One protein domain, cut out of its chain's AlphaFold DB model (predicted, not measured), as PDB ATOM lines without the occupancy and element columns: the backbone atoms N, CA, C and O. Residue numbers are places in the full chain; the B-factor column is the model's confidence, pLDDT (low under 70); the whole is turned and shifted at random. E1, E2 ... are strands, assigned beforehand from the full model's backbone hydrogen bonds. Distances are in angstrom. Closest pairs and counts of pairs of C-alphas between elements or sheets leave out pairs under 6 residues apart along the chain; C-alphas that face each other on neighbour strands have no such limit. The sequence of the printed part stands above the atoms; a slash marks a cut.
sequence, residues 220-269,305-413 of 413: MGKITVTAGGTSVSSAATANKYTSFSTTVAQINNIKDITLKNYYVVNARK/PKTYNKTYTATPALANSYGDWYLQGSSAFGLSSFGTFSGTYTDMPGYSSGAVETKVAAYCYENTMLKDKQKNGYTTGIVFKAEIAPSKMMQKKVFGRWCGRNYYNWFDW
ATOM      1  N   MET A 220     261.701 147.356 262.688       88.38
ATOM      2  CA  MET A 220     261.729 148.293 261.565       88.38
ATOM      3  C   MET A 220     261.034 147.702 260.340       88.38
ATOM      4  O   MET A 220     261.163 146.509 260.058       88.38
ATOM      5  N   GLY A 221     260.357 148.565 259.583       87.88
ATOM      6  CA  GLY A 221     259.858 148.254 258.247       87.88
ATOM      7  C   GLY A 221     260.971 148.354 257.204       87.88
ATOM      8  O   GLY A 221     261.910 149.134 257.367       87.88
ATOM      9  N   LYS A 222     260.856 147.569 256.129       89.75
ATOM     10  CA  LYS A 222     261.766 147.564 254.978       89.75
ATOM     11  C   LYS A 222     261.124 148.319 253.817       89.75
ATOM     12  O   LYS A 222     259.981 148.055 253.463       89.75
ATOM     13  N   ILE A 223     261.875 149.231 253.215       89.94
ATOM     14  CA  ILE A 223     261.517 149.930 251.983       89.94
ATOM     15  C   ILE A 223     262.509 149.488 250.918       89.94
ATOM     16  O   ILE A 223     263.720 149.634 251.095       89.94
ATOM     17  N   THR A 224     262.006 148.970 249.803       89.75
ATOM     18  CA  THR A 224     262.806 148.640 248.623       89.75
ATOM     19  C   THR A 224     262.492 149.598 247.483       89.75
ATOM     20  O   THR A 224     261.394 150.141 247.369       89.75
ATOM     21  N   VAL A 225     263.492 149.832 246.642       90.25
ATOM     22  CA  VAL A 225     263.341 150.516 245.360       90.25
ATOM     23  C   VAL A 225     263.856 149.557 244.299       90.25
ATOM     24  O   VAL A 225     264.973 149.046 244.404       90.25
ATOM     25  N   THR A 226     263.035 149.314 243.286       89.88
ATOM     26  CA  THR A 226     263.337 148.431 242.156       89.88
ATOM     27  C   THR A 226     263.459 149.260 240.891       89.88
ATOM     28  O   THR A 226     262.728 150.239 240.718       89.88
ATOM     29  N   ALA A 227     264.394 148.894 240.017       86.19
ATOM     30  CA  ALA A 227     264.538 149.574 238.742       86.19
ATOM     31  C   ALA A 227     263.253 149.399 237.918       86.19
ATOM     32  O   ALA A 227     262.725 148.302 237.769       86.19
ATOM     33  N   GLY A 228     262.713 150.505 237.420       85.00
ATOM     34  CA  GLY A 228     261.418 150.530 236.739       85.00
ATOM     35  C   GLY A 228     261.511 151.122 235.341       85.00
ATOM     36  O   GLY A 228     262.599 151.380 234.837       85.00
ATOM     37  N   GLY A 229     260.370 151.362 234.703       76.62
ATOM     38  CA  GLY A 229     260.297 152.028 233.401       76.62
ATOM     39  C   GLY A 229     259.389 151.305 232.417       76.62
ATOM     40  O   GLY A 229     258.859 150.236 232.705       76.62
ATOM     41  N   THR A 230     259.208 151.892 231.234       75.31
ATOM     42  CA  THR A 230     258.331 151.336 230.189       75.31
ATOM     43  C   THR A 230     258.886 150.028 229.604       75.31
ATOM     44  O   THR A 230     258.119 149.182 229.151       75.31
ATOM     45  N   SER A 231     260.210 149.827 229.623       73.69
ATOM     46  CA  SER A 231     260.870 148.571 229.229       73.69
ATOM     47  C   SER A 231     262.267 148.468 229.854       73.69
ATOM     48  O   SER A 231     263.215 149.102 229.386       73.69
ATOM     49  N   VAL A 232     262.416 147.665 230.911       75.62
ATOM     50  CA  VAL A 232     263.699 147.477 231.613       75.62
ATOM     51  C   VAL A 232     264.442 146.267 231.042       75.62
ATOM     52  O   VAL A 232     264.355 145.166 231.568       75.62
ATOM     53  N   SER A 233     265.148 146.464 229.928       79.94
ATOM     54  CA  SER A 233     265.900 145.409 229.223       79.94
ATOM     55  C   SER A 233     267.395 145.709 229.084       79.94
ATOM     56  O   SER A 233     268.165 144.884 228.594       79.94
ATOM     57  N   SER A 234     267.821 146.907 229.489       82.38
ATOM     58  CA  SER A 234     269.212 147.344 229.431       82.38
ATOM     59  C   SER A 234     269.469 148.482 230.415       82.38
ATOM     60  O   SER A 234     268.544 149.179 230.838       82.38
ATOM     61  N   ALA A 235     270.743 148.746 230.710       83.00
ATOM     62  CA  ALA A 235     271.144 149.910 231.502       83.00
ATOM     63  C   ALA A 235     270.705 151.250 230.872       83.00
ATOM     64  O   ALA A 235     270.464 152.213 231.591       83.00
ATOM     65  N   ALA A 236     270.558 151.313 229.541       84.00
ATOM     66  CA  ALA A 236     270.136 152.520 228.828       84.00
ATOM     67  C   ALA A 236     268.631 152.821 228.963       84.00
ATOM     68  O   ALA A 236     268.210 153.959 228.756       84.00
ATOM     69  N   THR A 237     267.818 151.810 229.281       85.38
ATOM     70  CA  THR A 237     266.357 151.937 229.402       85.38
ATOM     71  C   THR A 237     265.853 151.778 230.836       85.38
ATOM     72  O   THR A 237     264.680 152.044 231.104       85.38
ATOM     73  N   ALA A 238     266.726 151.404 231.775       88.56
ATOM     74  CA  ALA A 238     266.409 151.354 233.195       88.56
ATOM     75  C   ALA A 238     265.980 152.732 233.725       88.56
ATOM     76  O   ALA A 238     266.591 153.761 233.432       88.56
ATOM     77  N   ASN A 239     264.915 152.739 234.524       91.75
ATOM     78  CA  ASN A 239     264.284 153.908 235.141       91.75
ATOM     79  C   ASN A 239     263.735 154.952 234.162       91.75
ATOM     80  O   ASN A 239     263.425 156.072 234.574       91.75
ATOM     81  N   LYS A 240     263.609 154.601 232.876       90.00
ATOM     82  CA  LYS A 240     263.111 155.482 231.822       90.00
ATOM     83  C   LYS A 240     261.636 155.205 231.521       90.00
ATOM     84  O   LYS A 240     261.251 154.089 231.172       90.00
ATOM     85  N   TYR A 241     260.820 156.246 231.619       86.62
ATOM     86  CA  TYR A 241     259.383 156.230 231.364       86.62
ATOM     87  C   TYR A 241     259.089 157.070 230.123       86.62
ATOM     88  O   TYR A 241     259.424 158.254 230.086       86.62
ATOM     89  N   THR A 242     258.487 156.442 229.115       78.69
ATOM     90  CA  THR A 242     258.226 157.046 227.793       78.69
ATOM     91  C   THR A 242     256.739 157.074 227.437       78.69
ATOM     92  O   THR A 242     256.354 157.645 226.422       78.69
ATOM     93  N   SER A 243     255.897 156.435 228.254       68.50
ATOM     94  CA  SER A 243     254.448 156.353 228.063       68.50
ATOM     95  C   SER A 243     253.745 157.015 229.242       68.50
ATOM     96  O   SER A 243     253.867 156.552 230.377       68.50
ATOM     97  N   PHE A 244     253.006 158.090 228.972       69.81
ATOM     98  CA  PHE A 244     252.272 158.861 229.977       69.81
ATOM     99  C   PHE A 244     250.761 158.682 229.793       69.81
ATOM    100  O   PHE A 244     250.282 158.473 228.679       69.81
ATOM    101  N   SER A 245     250.004 158.736 230.894       60.44
ATOM    102  CA  SER A 245     248.545 158.586 230.859       60.44
ATOM    103  C   SER A 245     247.886 159.677 230.008       60.44
ATOM    104  O   SER A 245     248.173 160.863 230.173       60.44
ATOM    105  N   THR A 246     246.925 159.279 229.170       56.59
ATOM    106  CA  THR A 246     246.086 160.182 228.364       56.59
ATOM    107  C   THR A 246     245.206 161.103 229.212       56.59
ATOM    108  O   THR A 246     244.709 162.107 228.707       56.59
ATOM    109  N   THR A 247     245.028 160.810 230.508       55.41
ATOM    110  CA  THR A 247     244.277 161.664 231.444       55.41
ATOM    111  C   THR A 247     244.991 162.989 231.718       55.41
ATOM    112  O   THR A 247     244.346 163.961 232.108       55.41
ATOM    113  N   VAL A 248     246.306 163.070 231.482       54.88
ATOM    114  CA  VAL A 248     247.065 164.320 231.597       54.88
ATOM    115  C   VAL A 248     247.361 164.860 230.201       54.88
ATOM    116  O   VAL A 248     248.497 164.857 229.736       54.88
ATOM    117  N   ALA A 249     246.325 165.378 229.534       48.53
ATOM    118  CA  ALA A 249     246.401 166.000 228.203       48.53
ATOM    119  C   ALA A 249     247.405 167.179 228.093       48.53
ATOM    120  O   ALA A 249     247.612 167.720 227.010       48.53
ATOM    121  N   GLN A 250     248.023 167.586 229.207       52.44
ATOM    122  CA  GLN A 250     249.026 168.649 229.310       52.44
ATOM    123  C   GLN A 250     250.485 168.151 229.248       52.44
ATOM    124  O   GLN A 250     251.387 168.981 229.176       52.44
ATOM    125  N   ILE A 251     250.755 166.836 229.231       59.44
ATOM    126  CA  ILE A 251     252.128 166.281 229.136       59.44
ATOM    127  C   ILE A 251     252.529 166.007 227.669       59.44
ATOM    128  O   ILE A 251     253.327 165.130 227.370       59.44
ATOM    129  N   ASN A 252     252.015 166.769 226.701       60.09
ATOM    130  CA  ASN A 252     252.376 166.563 225.285       60.09
ATOM    131  C   ASN A 252     253.832 166.974 224.969       60.09
ATOM    132  O   ASN A 252     254.370 166.651 223.907       60.09
ATOM    133  N   ASN A 253     254.481 167.668 225.909       68.75
ATOM    134  CA  ASN A 253     255.804 168.263 225.735       68.75
ATOM    135  C   ASN A 253     256.933 167.502 226.434       68.75
ATOM    136  O   ASN A 253     258.066 167.976 226.443       68.75
ATOM    137  N   ILE A 254     256.656 166.338 227.028       74.75
ATOM    138  CA  ILE A 254     257.673 165.482 227.643       74.75
ATOM    139  C   ILE A 254     257.817 164.226 226.795       74.75
ATOM    140  O   ILE A 254     256.849 163.516 226.544       74.75
ATOM    141  N   LYS A 255     259.044 163.966 226.351       78.69
ATOM    142  CA  LYS A 255     259.410 162.757 225.621       78.69
ATOM    143  C   LYS A 255     259.686 161.616 226.591       78.69
ATOM    144  O   LYS A 255     259.085 160.557 226.476       78.69
ATOM    145  N   ASP A 256     260.569 161.864 227.556       83.94
ATOM    146  CA  ASP A 256     261.025 160.856 228.505       83.94
ATOM    147  C   ASP A 256     261.153 161.454 229.915       83.94
ATOM    148  O   ASP A 256     261.567 162.604 230.078       83.94
ATOM    149  N   ILE A 257     260.865 160.651 230.938       86.75
ATOM    150  CA  ILE A 257     261.270 160.915 232.325       86.75
ATOM    151  C   ILE A 257     262.216 159.801 232.754       86.75
ATOM    152  O   ILE A 257     261.865 158.624 232.679       86.75
ATOM    153  N   THR A 258     263.406 160.154 233.226       90.56
ATOM    154  CA  THR A 258     264.376 159.190 233.753       90.56
ATOM    155  C   THR A 258     264.592 159.438 235.233       90.56
ATOM    156  O   THR A 258     265.130 160.475 235.615       90.56
ATOM    157  N   LEU A 259     264.201 158.488 236.086       92.31
ATOM    158  CA  LEU A 259     264.499 158.579 237.516       92.31
ATOM    159  C   LEU A 259     265.999 158.337 237.720       92.31
ATOM    160  O   LEU A 259     266.547 157.330 237.275       92.31
ATOM    161  N   LYS A 260     266.673 159.284 238.371       90.25
ATOM    162  CA  LYS A 260     268.120 159.249 238.612       90.25
ATOM    163  C   LYS A 260     268.429 158.852 240.041       90.25
ATOM    164  O   LYS A 260     269.327 158.051 240.273       90.25
ATOM    165  N   ASN A 261     267.664 159.392 240.984       90.81
ATOM    166  CA  ASN A 261     267.907 159.187 242.400       90.81
ATOM    167  C   ASN A 261     266.609 159.076 243.198       90.81
ATOM    168  O   ASN A 261     265.546 159.485 242.730       90.81
ATOM    169  N   TYR A 262     266.723 158.608 244.435       89.44
ATOM    170  CA  TYR A 262     265.650 158.592 245.416       89.44
ATOM    171  C   TYR A 262     266.133 159.075 246.789       89.44
ATOM    172  O   TYR A 262     267.331 159.116 247.074       89.44
ATOM    173  N   TYR A 263     265.184 159.448 247.642       87.00
ATOM    174  CA  TYR A 263     265.420 159.799 249.035       87.00
ATOM    175  C   TYR A 263     264.205 159.421 249.891       87.00
ATOM    176  O   TYR A 263     263.072 159.720 249.513       87.00
ATOM    177  N   VAL A 264     264.424 158.790 251.048       86.94
ATOM    178  CA  VAL A 264     263.345 158.395 251.972       86.94
ATOM    179  C   VAL A 264     263.001 159.552 252.910       86.94
ATOM    180  O   VAL A 264     263.820 159.979 253.724       86.94
ATOM    181  N   VAL A 265     261.770 160.055 252.824       84.44
ATOM    182  CA  VAL A 265     261.276 161.189 253.615       84.44
ATOM    183  C   VAL A 265     260.443 160.760 254.815       84.44
ATOM    184  O   VAL A 265     259.818 159.704 254.788       84.44
ATOM    185  N   ASN A 266     260.415 161.597 255.856       84.12
ATOM    186  CA  ASN A 266     259.601 161.408 257.065       84.12
ATOM    187  C   ASN A 266     259.811 160.045 257.762       84.12
ATOM    188  O   ASN A 266     258.891 159.493 258.366       84.12
ATOM    189  N   ALA A 267     261.028 159.497 257.702       88.44
ATOM    190  CA  ALA A 267     261.401 158.343 258.513       88.44
ATOM    191  C   ALA A 267     261.495 158.749 259.993       88.44
ATOM    192  O   ALA A 267     262.032 159.812 260.319       88.44
ATOM    193  N   ARG A 268     260.943 157.921 260.880       88.56
ATOM    194  CA  ARG A 268     260.764 158.229 262.305       88.56
ATOM    195  C   ARG A 268     262.081 158.161 263.077       88.56
ATOM    196  O   ARG A 268     262.902 157.284 262.824       88.56
ATOM    197  N   LYS A 269     262.247 159.084 264.026       88.38
ATOM    198  CA  LYS A 269     263.363 159.118 264.986       88.38
ATOM    199  C   LYS A 269     263.208 158.141 266.135       88.38
ATOM    200  O   LYS A 269     264.176 157.913 266.829       88.38
ATOM    201  N   PRO A 305     255.056 155.758 268.629       85.31
ATOM    202  CA  PRO A 305     255.051 156.710 269.745       85.31
ATOM    203  C   PRO A 305     254.301 158.031 269.515       85.31
ATOM    204  O   PRO A 305     254.008 158.740 270.477       85.31
ATOM    205  N   LYS A 306     253.992 158.393 268.262       84.38
ATOM    206  CA  LYS A 306     253.287 159.630 267.894       84.38
ATOM    207  C   LYS A 306     252.033 159.396 267.059       84.38
ATOM    208  O   LYS A 306     251.511 160.373 266.518       84.38
ATOM    209  N   THR A 307     251.498 158.174 266.959       82.56
ATOM    210  CA  THR A 307     250.287 157.886 266.158       82.56
ATOM    211  C   THR A 307     249.137 158.850 266.454       82.56
ATOM    212  O   THR A 307     248.528 159.382 265.525       82.56
ATOM    213  N   TYR A 308     248.890 159.143 267.735       78.94
ATOM    214  CA  TYR A 308     247.811 160.036 268.177       78.94
ATOM    215  C   TYR A 308     248.231 161.506 268.318       78.94
ATOM    216  O   TYR A 308     247.375 162.379 268.438       78.94
ATOM    217  N   ASN A 309     249.534 161.814 268.288       79.06
ATOM    218  CA  ASN A 309     250.029 163.194 268.372       79.06
ATOM    219  C   ASN A 309     249.940 163.940 267.032       79.06
ATOM    220  O   ASN A 309     250.035 165.167 267.001       79.06
ATOM    221  N   LYS A 310     249.759 163.218 265.922       77.88
ATOM    222  CA  LYS A 310     249.642 163.785 264.573       77.88
ATOM    223  C   LYS A 310     248.295 164.505 264.439       77.88
ATOM    224  O   LYS A 310     247.242 163.884 264.300       77.88
ATOM    225  N   THR A 311     248.316 165.836 264.491       70.81
ATOM    226  CA  THR A 311     247.115 166.684 264.420       70.81
ATOM    227  C   THR A 311     246.971 167.370 263.063       70.81
ATOM    228  O   THR A 311     247.947 167.636 262.361       70.81
ATOM    229  N   TYR A 312     245.724 167.642 262.675       59.19
ATOM    230  CA  TYR A 312     245.371 168.425 261.490       59.19
ATOM    231  C   TYR A 312     244.674 169.697 261.971       59.19
ATOM    232  O   TYR A 312     243.451 169.734 262.070       59.19
ATOM    233  N   THR A 313     245.433 170.715 262.362       55.94
ATOM    234  CA  THR A 313     244.879 172.050 262.611       55.94
ATOM    235  C   THR A 313     245.337 172.978 261.492       55.94
ATOM    236  O   THR A 313     246.514 173.036 261.151       55.94
ATOM    237  N   ALA A 314     244.377 173.676 260.877       46.72
ATOM    238  CA  ALA A 314     244.596 174.581 259.744       46.72
ATOM    239  C   ALA A 314     245.387 175.853 260.116       46.72
ATOM    240  O   ALA A 314     245.764 176.629 259.240       46.72
ATOM    241  N   THR A 315     245.647 176.064 261.405       46.78
ATOM    242  CA  THR A 315     246.394 177.203 261.936       46.78
ATOM    243  C   THR A 315     247.827 176.761 262.241       46.78
ATOM    244  O   THR A 315     248.005 175.812 263.009       46.78
ATOM    245  N   PRO A 316     248.861 177.421 261.688       44.53
ATOM    246  CA  PRO A 316     250.250 177.031 261.881       44.53
ATOM    247  C   PRO A 316     250.726 177.444 263.279       44.53
ATOM    248  O   PRO A 316     251.490 178.384 263.440       44.53
ATOM    249  N   ALA A 317     250.303 176.716 264.306       45.09
ATOM    250  CA  ALA A 317     251.040 176.627 265.562       45.09
ATOM    251  C   ALA A 317     251.937 175.377 265.510       45.09
ATOM    252  O   ALA A 317     251.924 174.539 266.402       45.09
ATOM    253  N   LEU A 318     252.679 175.217 264.409       51.56
ATOM    254  CA  LEU A 318     253.640 174.126 264.209       51.56
ATOM    255  C   LEU A 318     255.052 174.600 264.563       51.56
ATOM    256  O   LEU A 318     256.011 174.342 263.842       51.56
ATOM    257  N   ALA A 319     255.164 175.347 265.663       41.28
ATOM    258  CA  ALA A 319     256.452 175.723 266.209       41.28
ATOM    259  C   ALA A 319     257.151 174.445 266.703       41.28
ATOM    260  O   ALA A 319     256.721 173.814 267.664       41.28
ATOM    261  N   ASN A 320     258.224 174.065 266.013       45.88
ATOM    262  CA  ASN A 320     259.284 173.166 266.475       45.88
ATOM    263  C   ASN A 320     258.966 171.661 266.638       45.88
ATOM    264  O   ASN A 320     259.906 170.885 266.726       45.88
ATOM    265  N   SER A 321     257.715 171.186 266.596       54.78
ATOM    266  CA  SER A 321     257.417 169.777 266.948       54.78
ATOM    267  C   SER A 321     257.665 168.724 265.851       54.78
ATOM    268  O   SER A 321     257.990 167.584 266.171       54.78
ATOM    269  N   TYR A 322     257.544 169.061 264.561       62.78
ATOM    270  CA  TYR A 322     257.677 168.071 263.470       62.78
ATOM    271  C   TYR A 322     259.121 167.642 263.218       62.78
ATOM    272  O   TYR A 322     259.387 166.482 262.912       62.78
ATOM    273  N   GLY A 323     260.054 168.589 263.321       62.12
ATOM    274  CA  GLY A 323     261.471 168.339 263.079       62.12
ATOM    275  C   GLY A 323     262.086 167.333 264.044       62.12
ATOM    276  O   GLY A 323     263.053 166.651 263.703       62.12
ATOM    277  N   ASP A 324     261.508 167.222 265.235       73.94
ATOM    278  CA  ASP A 324     262.000 166.356 266.300       73.94
ATOM    279  C   ASP A 324     261.485 164.925 266.176       73.94
ATOM    280  O   ASP A 324     262.038 164.019 266.785       73.94
ATOM    281  N   TRP A 325     260.473 164.693 265.342       81.75
ATOM    282  CA  TRP A 325     259.858 163.379 265.154       81.75
ATOM    283  C   TRP A 325     260.480 162.572 264.019       81.75
ATOM    284  O   TRP A 325     260.384 161.342 263.999       81.75
ATOM    285  N   TYR A 326     261.097 163.260 263.062       84.88
ATOM    286  CA  TYR A 326     261.638 162.663 261.851       84.88
ATOM    287  C   TYR A 326     263.140 162.884 261.749       84.88
ATOM    288  O   TYR A 326     263.675 163.898 262.194       84.88
ATOM    289  N   LEU A 327     263.827 161.926 261.132       80.88
ATOM    290  CA  LEU A 327     265.280 161.943 260.944       80.88
ATOM    291  C   LEU A 327     265.758 163.149 260.120       80.88
ATOM    292  O   LEU A 327     266.873 163.629 260.292       80.88
ATOM    293  N   GLN A 328     264.887 163.681 259.266       70.81
ATOM    294  CA  GLN A 328     265.075 164.967 258.604       70.81
ATOM    295  C   GLN A 328     264.725 166.088 259.585       70.81
ATOM    296  O   GLN A 328     263.561 166.454 259.731       70.81
ATOM    297  N   GLY A 329     265.724 166.608 260.299       56.06
ATOM    298  CA  GLY A 329     265.529 167.704 261.249       56.06
ATOM    299  C   GLY A 329     264.780 168.914 260.657       56.06
ATOM    300  O   GLY A 329     264.980 169.306 259.513       56.06
ATOM    301  N   SER A 330     263.929 169.528 261.481       44.56
ATOM    302  CA  SER A 330     263.226 170.825 261.330       44.56
ATOM    303  C   SER A 330     262.320 171.117 260.121       44.56
ATOM    304  O   SER A 330     261.607 172.116 260.163       44.56
ATOM    305  N   SER A 331     262.204 170.263 259.106       46.16
ATOM    306  CA  SER A 331     261.166 170.453 258.084       46.16
ATOM    307  C   SER A 331     260.622 169.117 257.609       46.16
ATOM    308  O   SER A 331     261.165 168.511 256.683       46.16
ATOM    309  N   ALA A 332     259.512 168.682 258.215       47.41
ATOM    310  CA  ALA A 332     258.599 167.770 257.536       47.41
ATOM    311  C   ALA A 332     258.410 168.260 256.098       47.41
ATOM    312  O   ALA A 332     258.346 169.471 255.869       47.41
ATOM    313  N   PHE A 333     258.378 167.327 255.150       51.44
ATOM    314  CA  PHE A 333     258.408 167.614 253.721       51.44
ATOM    315  C   PHE A 333     257.214 168.498 253.304       51.44
ATOM    316  O   PHE A 333     256.136 168.021 252.952       51.44
ATOM    317  N   GLY A 334     257.382 169.815 253.414       48.81
ATOM    318  CA  GLY A 334     256.414 170.819 253.009       48.81
ATOM    319  C   GLY A 334     256.587 171.114 251.527       48.81
ATOM    320  O   GLY A 334     257.710 171.167 251.029       48.81
ATOM    321  N   LEU A 335     255.483 171.351 250.819       41.31
ATOM    322  CA  LEU A 335     255.460 171.629 249.375       41.31
ATOM    323  C   LEU A 335     256.406 172.780 248.952       41.31
ATOM    324  O   LEU A 335     256.835 172.844 247.806       41.31
ATOM    325  N   SER A 336     256.770 173.676 249.875       43.94
ATOM    326  CA  SER A 336     257.711 174.786 249.671       43.94
ATOM    327  C   SER A 336     259.200 174.404 249.751       43.94
ATOM    328  O   SER A 336     260.047 175.215 249.383       43.94
ATOM    329  N   SER A 337     259.541 173.193 250.207       50.91
ATOM    330  CA  SER A 337     260.926 172.779 250.509       50.91
ATOM    331  C   SER A 337     261.647 172.091 249.342       50.91
ATOM    332  O   SER A 337     262.848 171.842 249.428       50.91
ATOM    333  N   PHE A 338     260.963 171.818 248.223       50.09
ATOM    334  CA  PHE A 338     261.562 171.149 247.055       50.09
ATOM    335  C   PHE A 338     262.769 171.901 246.464       50.09
ATOM    336  O   PHE A 338     263.659 171.272 245.899       50.09
ATOM    337  N   GLY A 339     262.826 173.232 246.605       46.88
ATOM    338  CA  GLY A 339     263.928 174.055 246.091       46.88
ATOM    339  C   GLY A 339     265.153 174.163 247.011       46.88
ATOM    340  O   GLY A 339     266.195 174.637 246.567       46.88
ATOM    341  N   THR A 340     265.040 173.751 248.277       50.41
ATOM    342  CA  THR A 340     266.085 173.881 249.316       50.41
ATOM    343  C   THR A 340     266.401 172.560 250.009       50.41
ATOM    344  O   THR A 340     267.106 172.542 251.014       50.41
ATOM    345  N   PHE A 341     265.869 171.450 249.498       57.03
ATOM    346  CA  PHE A 341     266.078 170.134 250.073       57.03
ATOM    347  C   PHE A 341     267.563 169.744 249.995       57.03
ATOM    348  O   PHE A 341     268.107 169.527 248.913       57.03
ATOM    349  N   SER A 342     268.214 169.666 251.159       56.56
ATOM    350  CA  SER A 342     269.650 169.400 251.311       56.56
ATOM    351  C   SER A 342     269.974 167.935 251.622       56.56
ATOM    352  O   SER A 342     271.105 167.630 251.995       56.56
ATOM    353  N   GLY A 343     268.996 167.027 251.532       64.69
ATOM    354  CA  GLY A 343     269.234 165.607 251.772       64.69
ATOM    355  C   GLY A 343     270.089 164.978 250.671       64.69
ATOM    356  O   GLY A 343     269.929 165.280 249.486       64.69
ATOM    357  N   THR A 344     270.994 164.083 251.065       75.44
ATOM    358  CA  THR A 344     271.830 163.322 250.133       75.44
ATOM    359  C   THR A 344     270.989 162.255 249.447       75.44
ATOM    360  O   THR A 344     270.593 161.273 250.066       75.44
ATOM    361  N   TYR A 345     270.697 162.470 248.170       83.38
ATOM    362  CA  TYR A 345     269.997 161.507 247.329       83.38
ATOM    363  C   TYR A 345     270.864 160.276 247.035       83.38
ATOM    364  O   TYR A 345     272.066 160.403 246.809       83.38
ATOM    365  N   THR A 346     270.226 159.110 246.955       88.44
ATOM    366  CA  THR A 346     270.858 157.840 246.567       88.44
ATOM    367  C   THR A 346     270.532 157.517 245.114       88.44
ATOM    368  O   THR A 346     269.409 157.745 244.671       88.44
ATOM    369  N   ASP A 347     271.486 156.989 244.350       91.62
ATOM    370  CA  ASP A 347     271.253 156.556 242.965       91.62
ATOM    371  C   ASP A 347     270.170 155.479 242.864       91.62
ATOM    372  O   ASP A 347     270.108 154.548 243.674       91.62
ATOM    373  N   MET A 348     269.326 155.589 241.835       92.75
ATOM    374  CA  MET A 348     268.371 154.537 241.500       92.75
ATOM    375  C   MET A 348     269.098 153.209 241.214       92.75
ATOM    376  O   MET A 348     270.202 153.218 240.658       92.75
ATOM    377  N   PRO A 349     268.500 152.054 241.562       90.94
ATOM    378  CA  PRO A 349     268.979 150.749 241.101       90.94
ATOM    379  C   PRO A 349     269.049 150.694 239.569       90.94
ATOM    380  O   PRO A 349     268.262 151.345 238.881       90.94
ATOM    381  N   GLY A 350     270.010 149.938 239.043       86.75
ATOM    382  CA  GLY A 350     270.259 149.838 237.611       86.75
ATOM    383  C   GLY A 350     269.669 148.577 236.989       86.75
ATOM    384  O   GLY A 350     268.651 148.037 237.416       86.75
ATOM    385  N   TYR A 351     270.346 148.105 235.952       84.56
ATOM    386  CA  TYR A 351     270.093 146.818 235.326       84.56
ATOM    387  C   TYR A 351     271.399 146.037 235.312       84.56
ATOM    388  O   TYR A 351     272.413 146.555 234.834       84.56
ATOM    389  N   SER A 352     271.366 144.796 235.785       80.38
ATOM    390  CA  SER A 352     272.538 143.925 235.848       80.38
ATOM    391  C   SER A 352     272.270 142.624 235.102       80.38
ATOM    392  O   SER A 352     271.332 141.908 235.438       80.38
ATOM    393  N   SER A 353     273.111 142.297 234.118       75.81
ATOM    394  CA  SER A 353     273.207 140.954 233.517       75.81
ATOM    395  C   SER A 353     271.882 140.289 233.111       75.81
ATOM    396  O   SER A 353     271.718 139.090 233.309       75.81
ATOM    397  N   GLY A 354     270.929 141.033 232.545       70.50
ATOM    398  CA  GLY A 354     269.641 140.447 232.143       70.50
ATOM    399  C   GLY A 354     268.492 140.670 233.132       70.50
ATOM    400  O   GLY A 354     267.360 140.310 232.823       70.50
ATOM    401  N   ALA A 355     268.768 141.234 234.312       75.25
ATOM    402  CA  ALA A 355     267.823 141.332 235.415       75.25
ATOM    403  C   ALA A 355     267.679 142.762 235.950       75.25
ATOM    404  O   ALA A 355     268.623 143.557 235.992       75.25
ATOM    405  N   VAL A 356     266.460 143.059 236.393       80.00
ATOM    406  CA  VAL A 356     266.107 144.290 237.097       80.00
ATOM    407  C   VAL A 356     266.723 144.258 238.496       80.00
ATOM    408  O   VAL A 356     266.531 143.291 239.232       80.00
ATOM    409  N   GLU A 357     267.449 145.308 238.882       85.12
ATOM    410  CA  GLU A 357     267.984 145.404 240.240       85.12
ATOM    411  C   GLU A 357     266.912 145.884 241.229       85.12
ATOM    412  O   GLU A 357     266.198 146.859 240.980       85.12
ATOM    413  N   THR A 358     266.874 145.254 242.403       86.81
ATOM    414  CA  THR A 358     266.144 145.733 243.583       86.81
ATOM    415  C   THR A 358     267.146 146.056 244.680       86.81
ATOM    416  O   THR A 358     268.024 145.250 244.983       86.81
ATOM    417  N   LYS A 359     267.016 147.234 245.292       88.31
ATOM    418  CA  LYS A 359     267.855 147.677 246.410       88.31
ATOM    419  C   LYS A 359     266.995 147.979 247.625       88.31
ATOM    420  O   LYS A 359     265.878 148.480 247.503       88.31
ATOM    421  N   VAL A 360     267.539 147.711 248.806       90.19
ATOM    422  CA  VAL A 360     266.964 148.223 250.049       90.19
ATOM    423  C   VAL A 360     267.247 149.719 250.109       90.19
ATOM    424  O   VAL A 360     268.397 150.144 250.067       90.19
ATOM    425  N   ALA A 361     266.184 150.512 250.161       89.44
ATOM    426  CA  ALA A 361     266.257 151.959 250.280       89.44
ATOM    427  C   ALA A 361     266.387 152.393 251.741       89.44
ATOM    428  O   ALA A 361     267.111 153.340 252.044       89.44
ATOM    429  N   ALA A 362     265.677 151.710 252.640       91.06
ATOM    430  CA  ALA A 362     265.759 151.943 254.072       91.06
ATOM    431  C   ALA A 362     265.178 150.774 254.872       91.06
ATOM    432  O   ALA A 362     264.158 150.202 254.492       91.06
ATOM    433  N   TYR A 363     265.754 150.525 256.043       92.06
ATOM    434  CA  TYR A 363     265.006 150.097 257.215       92.06
ATOM    435  C   TYR A 363     264.749 151.321 258.094       92.06
ATOM    436  O   TYR A 363     265.665 152.112 258.354       92.06
ATOM    437  N   CYS A 364     263.505 151.501 258.527       92.69
ATOM    438  CA  CYS A 364     263.111 152.595 259.411       92.69
ATOM    439  C   CYS A 364     261.993 152.170 260.363       92.69
ATOM    440  O   CYS A 364     261.238 151.241 260.072       92.69
ATOM    441  N   TYR A 365     261.872 152.865 261.494       91.69
ATOM    442  CA  TYR A 365     260.784 152.622 262.436       91.69
ATOM    443  C   TYR A 365     259.409 152.867 261.810       91.69
ATOM    444  O   TYR A 365     259.251 153.651 260.867       91.69
ATOM    445  N   GLU A 366     258.420 152.174 262.366       88.06
ATOM    446  CA  GLU A 366     257.015 152.302 262.004       88.06
ATOM    447  C   GLU A 366     256.541 153.754 262.129       88.06
ATOM    448  O   GLU A 366     256.889 154.468 263.068       88.06
ATOM    449  N   ASN A 367     255.730 154.188 261.166       88.31
ATOM    450  CA  ASN A 367     255.158 155.526 261.116       88.31
ATOM    451  C   ASN A 367     253.670 155.410 260.792       88.31
ATOM    452  O   ASN A 367     253.283 155.414 259.623       88.31
ATOM    453  N   THR A 368     252.841 155.265 261.820       84.12
ATOM    454  CA  THR A 368     251.415 154.962 261.685       84.12
ATOM    455  C   THR A 368     250.556 156.112 262.183       84.12
ATOM    456  O   THR A 368     250.953 156.920 263.020       84.12
ATOM    457  N   MET A 369     249.368 156.276 261.620       79.56
ATOM    458  CA  MET A 369     248.497 157.405 261.933       79.56
ATOM    459  C   MET A 369     247.049 156.973 261.777       79.56
ATOM    460  O   MET A 369     246.744 156.053 261.021       79.56
ATOM    461  N   LEU A 370     246.146 157.691 262.439       78.31
ATOM    462  CA  LEU A 370     244.719 157.541 262.179       78.31
ATOM    463  C   LEU A 370     244.402 157.894 260.716       78.31
ATOM    464  O   LEU A 370     245.055 158.751 260.111       78.31
ATOM    465  N   LYS A 371     243.379 157.246 260.150       79.19
ATOM    466  CA  LYS A 371     243.014 157.349 258.725       79.19
ATOM    467  C   LYS A 371     242.829 158.795 258.242       79.19
ATOM    468  O   LYS A 371     243.256 159.151 257.146       79.19
ATOM    469  N   ASP A 372     242.219 159.651 259.053       77.75
ATOM    470  CA  ASP A 372     241.994 161.066 258.740       77.75
ATOM    471  C   ASP A 372     243.280 161.918 258.819       77.75
ATOM    472  O   ASP A 372     243.347 163.011 258.245       77.75
ATOM    473  N   LYS A 373     244.324 161.401 259.478       76.56
ATOM    474  CA  LYS A 373     245.646 162.027 259.647       76.56
ATOM    475  C   LYS A 373     246.678 161.577 258.610       76.56
ATOM    476  O   LYS A 373     247.823 162.024 258.667       76.56
ATOM    477  N   GLN A 374     246.291 160.761 257.624       80.00
ATOM    478  CA  GLN A 374     247.171 160.357 256.521       80.00
ATOM    479  C   GLN A 374     247.431 161.488 255.527       80.00
ATOM    480  O   GLN A 374     246.743 161.630 254.519       80.00
ATOM    481  N   LYS A 375     248.420 162.327 255.849       78.06
ATOM    482  CA  LYS A 375     248.838 163.498 255.070       78.06
ATOM    483  C   LYS A 375     250.320 163.406 254.722       78.06
ATOM    484  O   LYS A 375     251.121 162.941 255.529       78.06
ATOM    485  N   ASN A 376     250.693 163.969 253.573       76.19
ATOM    486  CA  ASN A 376     252.062 163.929 253.041       76.19
ATOM    487  C   ASN A 376     253.134 164.438 254.022       76.19
ATOM    488  O   ASN A 376     254.260 163.961 253.988       76.19
ATOM    489  N   GLY A 377     252.790 165.378 254.911       73.50
ATOM    490  CA  GLY A 377     253.718 165.891 255.927       73.50
ATOM    491  C   GLY A 377     254.028 164.913 257.069       73.50
ATOM    492  O   GLY A 377     255.008 165.112 257.775       73.50
ATOM    493  N   TYR A 378     253.215 163.870 257.256       77.62
ATOM    494  CA  TYR A 378     253.390 162.877 258.321       77.62
ATOM    495  C   TYR A 378     253.814 161.504 257.815       77.62
ATOM    496  O   TYR A 378     254.410 160.735 258.567       77.62
ATOM    497  N   THR A 379     253.474 161.176 256.573       84.06
ATOM    498  CA  THR A 379     253.658 159.842 256.006       84.06
ATOM    499  C   THR A 379     255.094 159.638 255.536       84.06
ATOM    500  O   THR A 379     255.627 160.481 254.810       84.06
ATOM    501  N   THR A 380     255.710 158.516 255.928       88.25
ATOM    502  CA  THR A 380     256.983 158.065 255.345       88.25
ATOM    503  C   THR A 380     256.800 157.899 253.843       88.25
ATOM    504  O   THR A 380     255.851 157.253 253.406       88.25
ATOM    505  N   GLY A 381     257.690 158.480 253.049       87.81
ATOM    506  CA  GLY A 381     257.569 158.462 251.595       87.81
ATOM    507  C   GLY A 381     258.914 158.343 250.904       87.81
ATOM    508  O   GLY A 381     259.963 158.338 251.545       87.81
ATOM    509  N   ILE A 382     258.880 158.286 249.575       86.75
ATOM    510  CA  ILE A 382     260.073 158.338 248.730       86.75
ATOM    511  C   ILE A 382     259.934 159.521 247.780       86.75
ATOM    512  O   ILE A 382     258.907 159.692 247.126       86.75
ATOM    513  N   VAL A 383     260.982 160.333 247.702       85.50
ATOM    514  CA  VAL A 383     261.109 161.425 246.739       85.50
ATOM    515  C   VAL A 383     262.082 160.992 245.663       85.50
ATOM    516  O   VAL A 383     263.236 160.694 245.958       85.50
ATOM    517  N   PHE A 384     261.625 160.987 244.416       87.12
ATOM    518  CA  PHE A 384     262.470 160.686 243.270       87.12
ATOM    519  C   PHE A 384     262.983 161.970 242.627       87.12
ATOM    520  O   PHE A 384     262.220 162.895 242.350       87.12
ATOM    521  N   LYS A 385     264.283 162.002 242.343       86.12
ATOM    522  CA  LYS A 385     264.894 163.008 241.481       86.12
ATOM    523  C   LYS A 385     264.950 162.450 240.068       86.12
ATOM    524  O   LYS A 385     265.483 161.358 239.856       86.12
ATOM    525  N   ALA A 386     264.425 163.206 239.114       87.50
ATOM    526  CA  ALA A 386     264.320 162.781 237.728       87.50
ATOM    527  C   ALA A 386     264.922 163.800 236.762       87.50
ATOM    528  O   ALA A 386     264.959 165.001 237.035       87.50
ATOM    529  N   GLU A 387     265.364 163.295 235.620       87.44
ATOM    530  CA  GLU A 387     265.655 164.072 234.426       87.44
ATOM    531  C   GLU A 387     264.430 164.037 233.512       87.44
ATOM    532  O   GLU A 387     263.850 162.974 233.282       87.44
ATOM    533  N   ILE A 388     264.024 165.203 233.017       83.00
ATOM    534  CA  ILE A 388     262.876 165.346 232.124       83.00
ATOM    535  C   ILE A 388     263.410 165.762 230.758       83.00
ATOM    536  O   ILE A 388     263.940 166.864 230.608       83.00
ATOM    537  N   ALA A 389     263.254 164.886 229.770       82.94
ATOM    538  CA  ALA A 389     263.575 165.179 228.384       82.94
ATOM    539  C   ALA A 389     262.323 165.736 227.693       82.94
ATOM    540  O   ALA A 389     261.343 165.000 227.531       82.94
ATOM    541  N   PRO A 390     262.310 167.012 227.277       74.44
ATOM    542  CA  PRO A 390     261.170 167.566 226.565       74.44
ATOM    543  C   PRO A 390     261.082 167.007 225.135       74.44
ATOM    544  O   PRO A 390     262.088 166.620 224.538       74.44
ATOM    545  N   SER A 391     259.878 166.967 224.561       68.94
ATOM    546  CA  SER A 391     259.649 166.553 223.166       68.94
ATOM    547  C   SER A 391     259.998 167.650 222.154       68.94
ATOM    548  O   SER A 391     260.153 167.363 220.967       68.94
ATOM    549  N   LYS A 392     260.198 168.888 222.627       66.88
ATOM    550  CA  LYS A 392     260.623 170.055 221.846       66.88
ATOM    551  C   LYS A 392     261.694 170.862 222.585       66.88
ATOM    552  O   LYS A 392     261.834 170.759 223.801       66.88
ATOM    553  N   MET A 393     262.462 171.686 221.865       56.03
ATOM    554  CA  MET A 393     263.434 172.584 222.502       56.03
ATOM    555  C   MET A 393     262.718 173.634 223.360       56.03
ATOM    556  O   MET A 393     262.053 174.521 222.831       56.03
ATOM    557  N   MET A 394     262.905 173.569 224.678       55.59
ATOM    558  CA  MET A 394     262.416 174.591 225.601       55.59
ATOM    559  C   MET A 394     263.450 175.720 225.714       55.59
ATOM    560  O   MET A 394     264.562 175.507 226.203       55.59
ATOM    561  N   GLN A 395     263.114 176.942 225.291       52.94
ATOM    562  CA  GLN A 395     263.976 178.100 225.562       52.94
ATOM    563  C   GLN A 395     263.834 178.527 227.027       52.94
ATOM    564  O   GLN A 395     262.750 178.898 227.475       52.94
ATOM    565  N   LYS A 396     264.953 178.547 227.760       54.09
ATOM    566  CA  LYS A 396     265.041 179.127 229.106       54.09
ATOM    567  C   LYS A 396     264.862 180.646 229.015       54.09
ATOM    568  O   LYS A 396     265.825 181.365 228.751       54.09
ATOM    569  N   LYS A 397     263.648 181.151 229.243       54.97
ATOM    570  CA  LYS A 397     263.381 182.598 229.309       54.97
ATOM    571  C   LYS A 397     263.215 183.038 230.755       54.97
ATOM    572  O   LYS A 397     262.559 182.365 231.548       54.97
ATOM    573  N   VAL A 398     263.828 184.169 231.112       58.88
ATOM    574  CA  VAL A 398     263.567 184.821 232.401       58.88
ATOM    575  C   VAL A 398     262.119 185.298 232.369       58.88
ATOM    576  O   VAL A 398     261.762 186.146 231.559       58.88
ATOM    577  N   PHE A 399     261.289 184.706 233.217       52.66
ATOM    578  CA  PHE A 399     259.869 185.015 233.339       52.66
ATOM    579  C   PHE A 399     259.612 186.122 234.362       52.66
ATOM    580  O   PHE A 399     258.630 186.847 234.269       52.66
ATOM    581  N   GLY A 400     260.528 186.303 235.311       52.12
ATOM    582  CA  GLY A 400     260.485 187.415 236.246       52.12
ATOM    583  C   GLY A 400     261.709 187.444 237.145       52.12
ATOM    584  O   GLY A 400     262.447 186.463 237.259       52.12
ATOM    585  N   ARG A 401     261.926 188.584 237.799       45.56
ATOM    586  CA  ARG A 401     262.938 188.738 238.843       45.56
ATOM    587  C   ARG A 401     262.226 189.076 240.144       45.56
ATOM    588  O   ARG A 401     261.540 190.090 240.213       45.56
ATOM    589  N   TRP A 402     262.392 188.243 241.165       33.28
ATOM    590  CA  TRP A 402     261.817 188.481 242.490       33.28
ATOM    591  C   TRP A 402     262.906 188.331 243.551       33.28
ATOM    592  O   TRP A 402     263.718 187.406 243.489       33.28
ATOM    593  N   CYS A 403     262.999 189.302 244.465       44.72
ATOM    594  CA  CYS A 403     264.046 189.378 245.496       44.72
ATOM    595  C   CYS A 403     265.473 189.148 244.951       44.72
ATOM    596  O   CYS A 403     266.267 188.397 245.514       44.72
ATOM    597  N   GLY A 404     265.785 189.749 243.799       44.97
ATOM    598  CA  GLY A 404     267.109 189.681 243.174       44.97
ATOM    599  C   GLY A 404     267.419 188.397 242.395       44.97
ATOM    600  O   GLY A 404     268.395 188.406 241.641       44.97
ATOM    601  N   ARG A 405     266.590 187.346 242.486       35.78
ATOM    602  CA  ARG A 405     266.765 186.076 241.758       35.78
ATOM    603  C   ARG A 405     265.903 186.010 240.499       35.78
ATOM    604  O   ARG A 405     264.755 186.451 240.495       35.78
ATOM    605  N   ASN A 406     266.477 185.456 239.430       50.62
ATOM    606  CA  ASN A 406     265.775 185.206 238.173       50.62
ATOM    607  C   ASN A 406     264.952 183.921 238.287       50.62
ATOM    608  O   ASN A 406     265.485 182.871 238.645       50.62
ATOM    609  N   TYR A 407     263.679 184.011 237.928       45.16
ATOM    610  CA  TYR A 407     262.773 182.882 237.783       45.16
ATOM    611  C   TYR A 407     262.604 182.609 236.296       45.16
ATOM    612  O   TYR A 407     262.385 183.529 235.505       45.16
ATOM    613  N   TYR A 408     262.757 181.348 235.908       60.31
ATOM    614  CA  TYR A 408     262.716 180.930 234.514       60.31
ATOM    615  C   TYR A 408     261.410 180.196 234.237       60.31
ATOM    616  O   TYR A 408     260.971 179.400 235.062       60.31
ATOM    617  N   ASN A 409     260.816 180.463 233.078       50.84
ATOM    618  CA  ASN A 409     259.707 179.678 232.549       50.84
ATOM    619  C   ASN A 409     260.158 179.008 231.246       50.84
ATOM    620  O   ASN A 409     260.998 179.545 230.514       50.84
ATOM    621  N   TRP A 410     259.626 177.819 231.002       53.75
ATOM    622  CA  TRP A 410     259.944 176.976 229.862       53.75
ATOM    623  C   TRP A 410     258.748 177.034 228.910       53.75
ATOM    624  O   TRP A 410     257.673 176.552 229.246       53.75
ATOM    625  N   PHE A 411     258.917 177.680 227.756       50.00
ATOM    626  CA  PHE A 411     257.882 177.753 226.720       50.00
ATOM    627  C   PHE A 411     258.253 176.853 225.540       50.00
ATOM    628  O   PHE A 411     259.428 176.806 225.156       50.00
ATOM    629  N   ASP A 412     257.250 176.188 224.958       47.41
ATOM    630  CA  ASP A 412     257.387 175.454 223.697       47.41
ATOM    631  C   ASP A 412     257.482 176.401 222.501       47.41
ATOM    632  O   ASP A 412     256.948 177.513 222.526       47.41
ATOM    633  N   TRP A 413     258.129 175.917 221.441       45.94
ATOM    634  CA  TRP A 413     258.028 176.460 220.087       45.94
ATOM    635  C   TRP A 413     257.199 175.530 219.193       45.94
ATOM    636  O   TRP A 413     257.261 174.283 219.352       45.94
TER     637      TRP A 413
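What this domain is: This is residues 220 to 269 and 305 to 413 of the 413 residues of the protein "Putative exported lipoprotein" of Bacteroides fragilis (strain ATCC 25285 / DSM 2151 / CCUG 4856 / JCM 11019 / NCTC 9343 / Onslow) (UniProt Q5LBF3). With little regular structure, this is a loose set of three separate two-stranded antiparallel ribbons: E1 with E3, E2 with E4, and the hairpin E5 and E6, which lies far out on one side and follows E4 after a tight link, while long loops join E1 to E2 and E3 to E4. Of 159 printed residues, 52 are in six named strands, E1 to E6 along the chain; the class is all strand. It is loose, radius of gyration of the C-alphas 19.1 A, spanning 49 by 48 by 30 A.

How they stand to each other: Start at E1, residues 220 to 226, antiparallel to E3, residues 358 to 365; N 223 and O 362, 2.8 A apart, are within hydrogen-bond range. E2, residues 254 to 265, bends by 64 degrees at residue 261 and is antiparallel to E4, residues 381 to 390, with N 258 and O 387 at 2.9 A. The closest C-alphas of E2 and E3 are Val 264 and Ala 362, 7.2 A. The hairpin of E5, residues 395 to 402, and E6, residues 405 to 411, with N 399 and O 407 at 2.8 A, is apart from E1 to E4.

Where its parts are: Find C-alpha 220 at (261.729, 148.293, 261.565), where E1 begins; E6 ends at C-alpha 411, (257.882, 177.753, 226.720). E2 runs 26.6 A and E4 26.9 A.

The domain as a whole: Residues 270 to 304 are not printed; C-alphas 269 and 305 are 9.9 A apart. The links E1 to E2 and E3 to E4 are long. Look for pLDDT under 70 at residues 243 to 253, 312 to 323, 329 to 343 and 391 to 413.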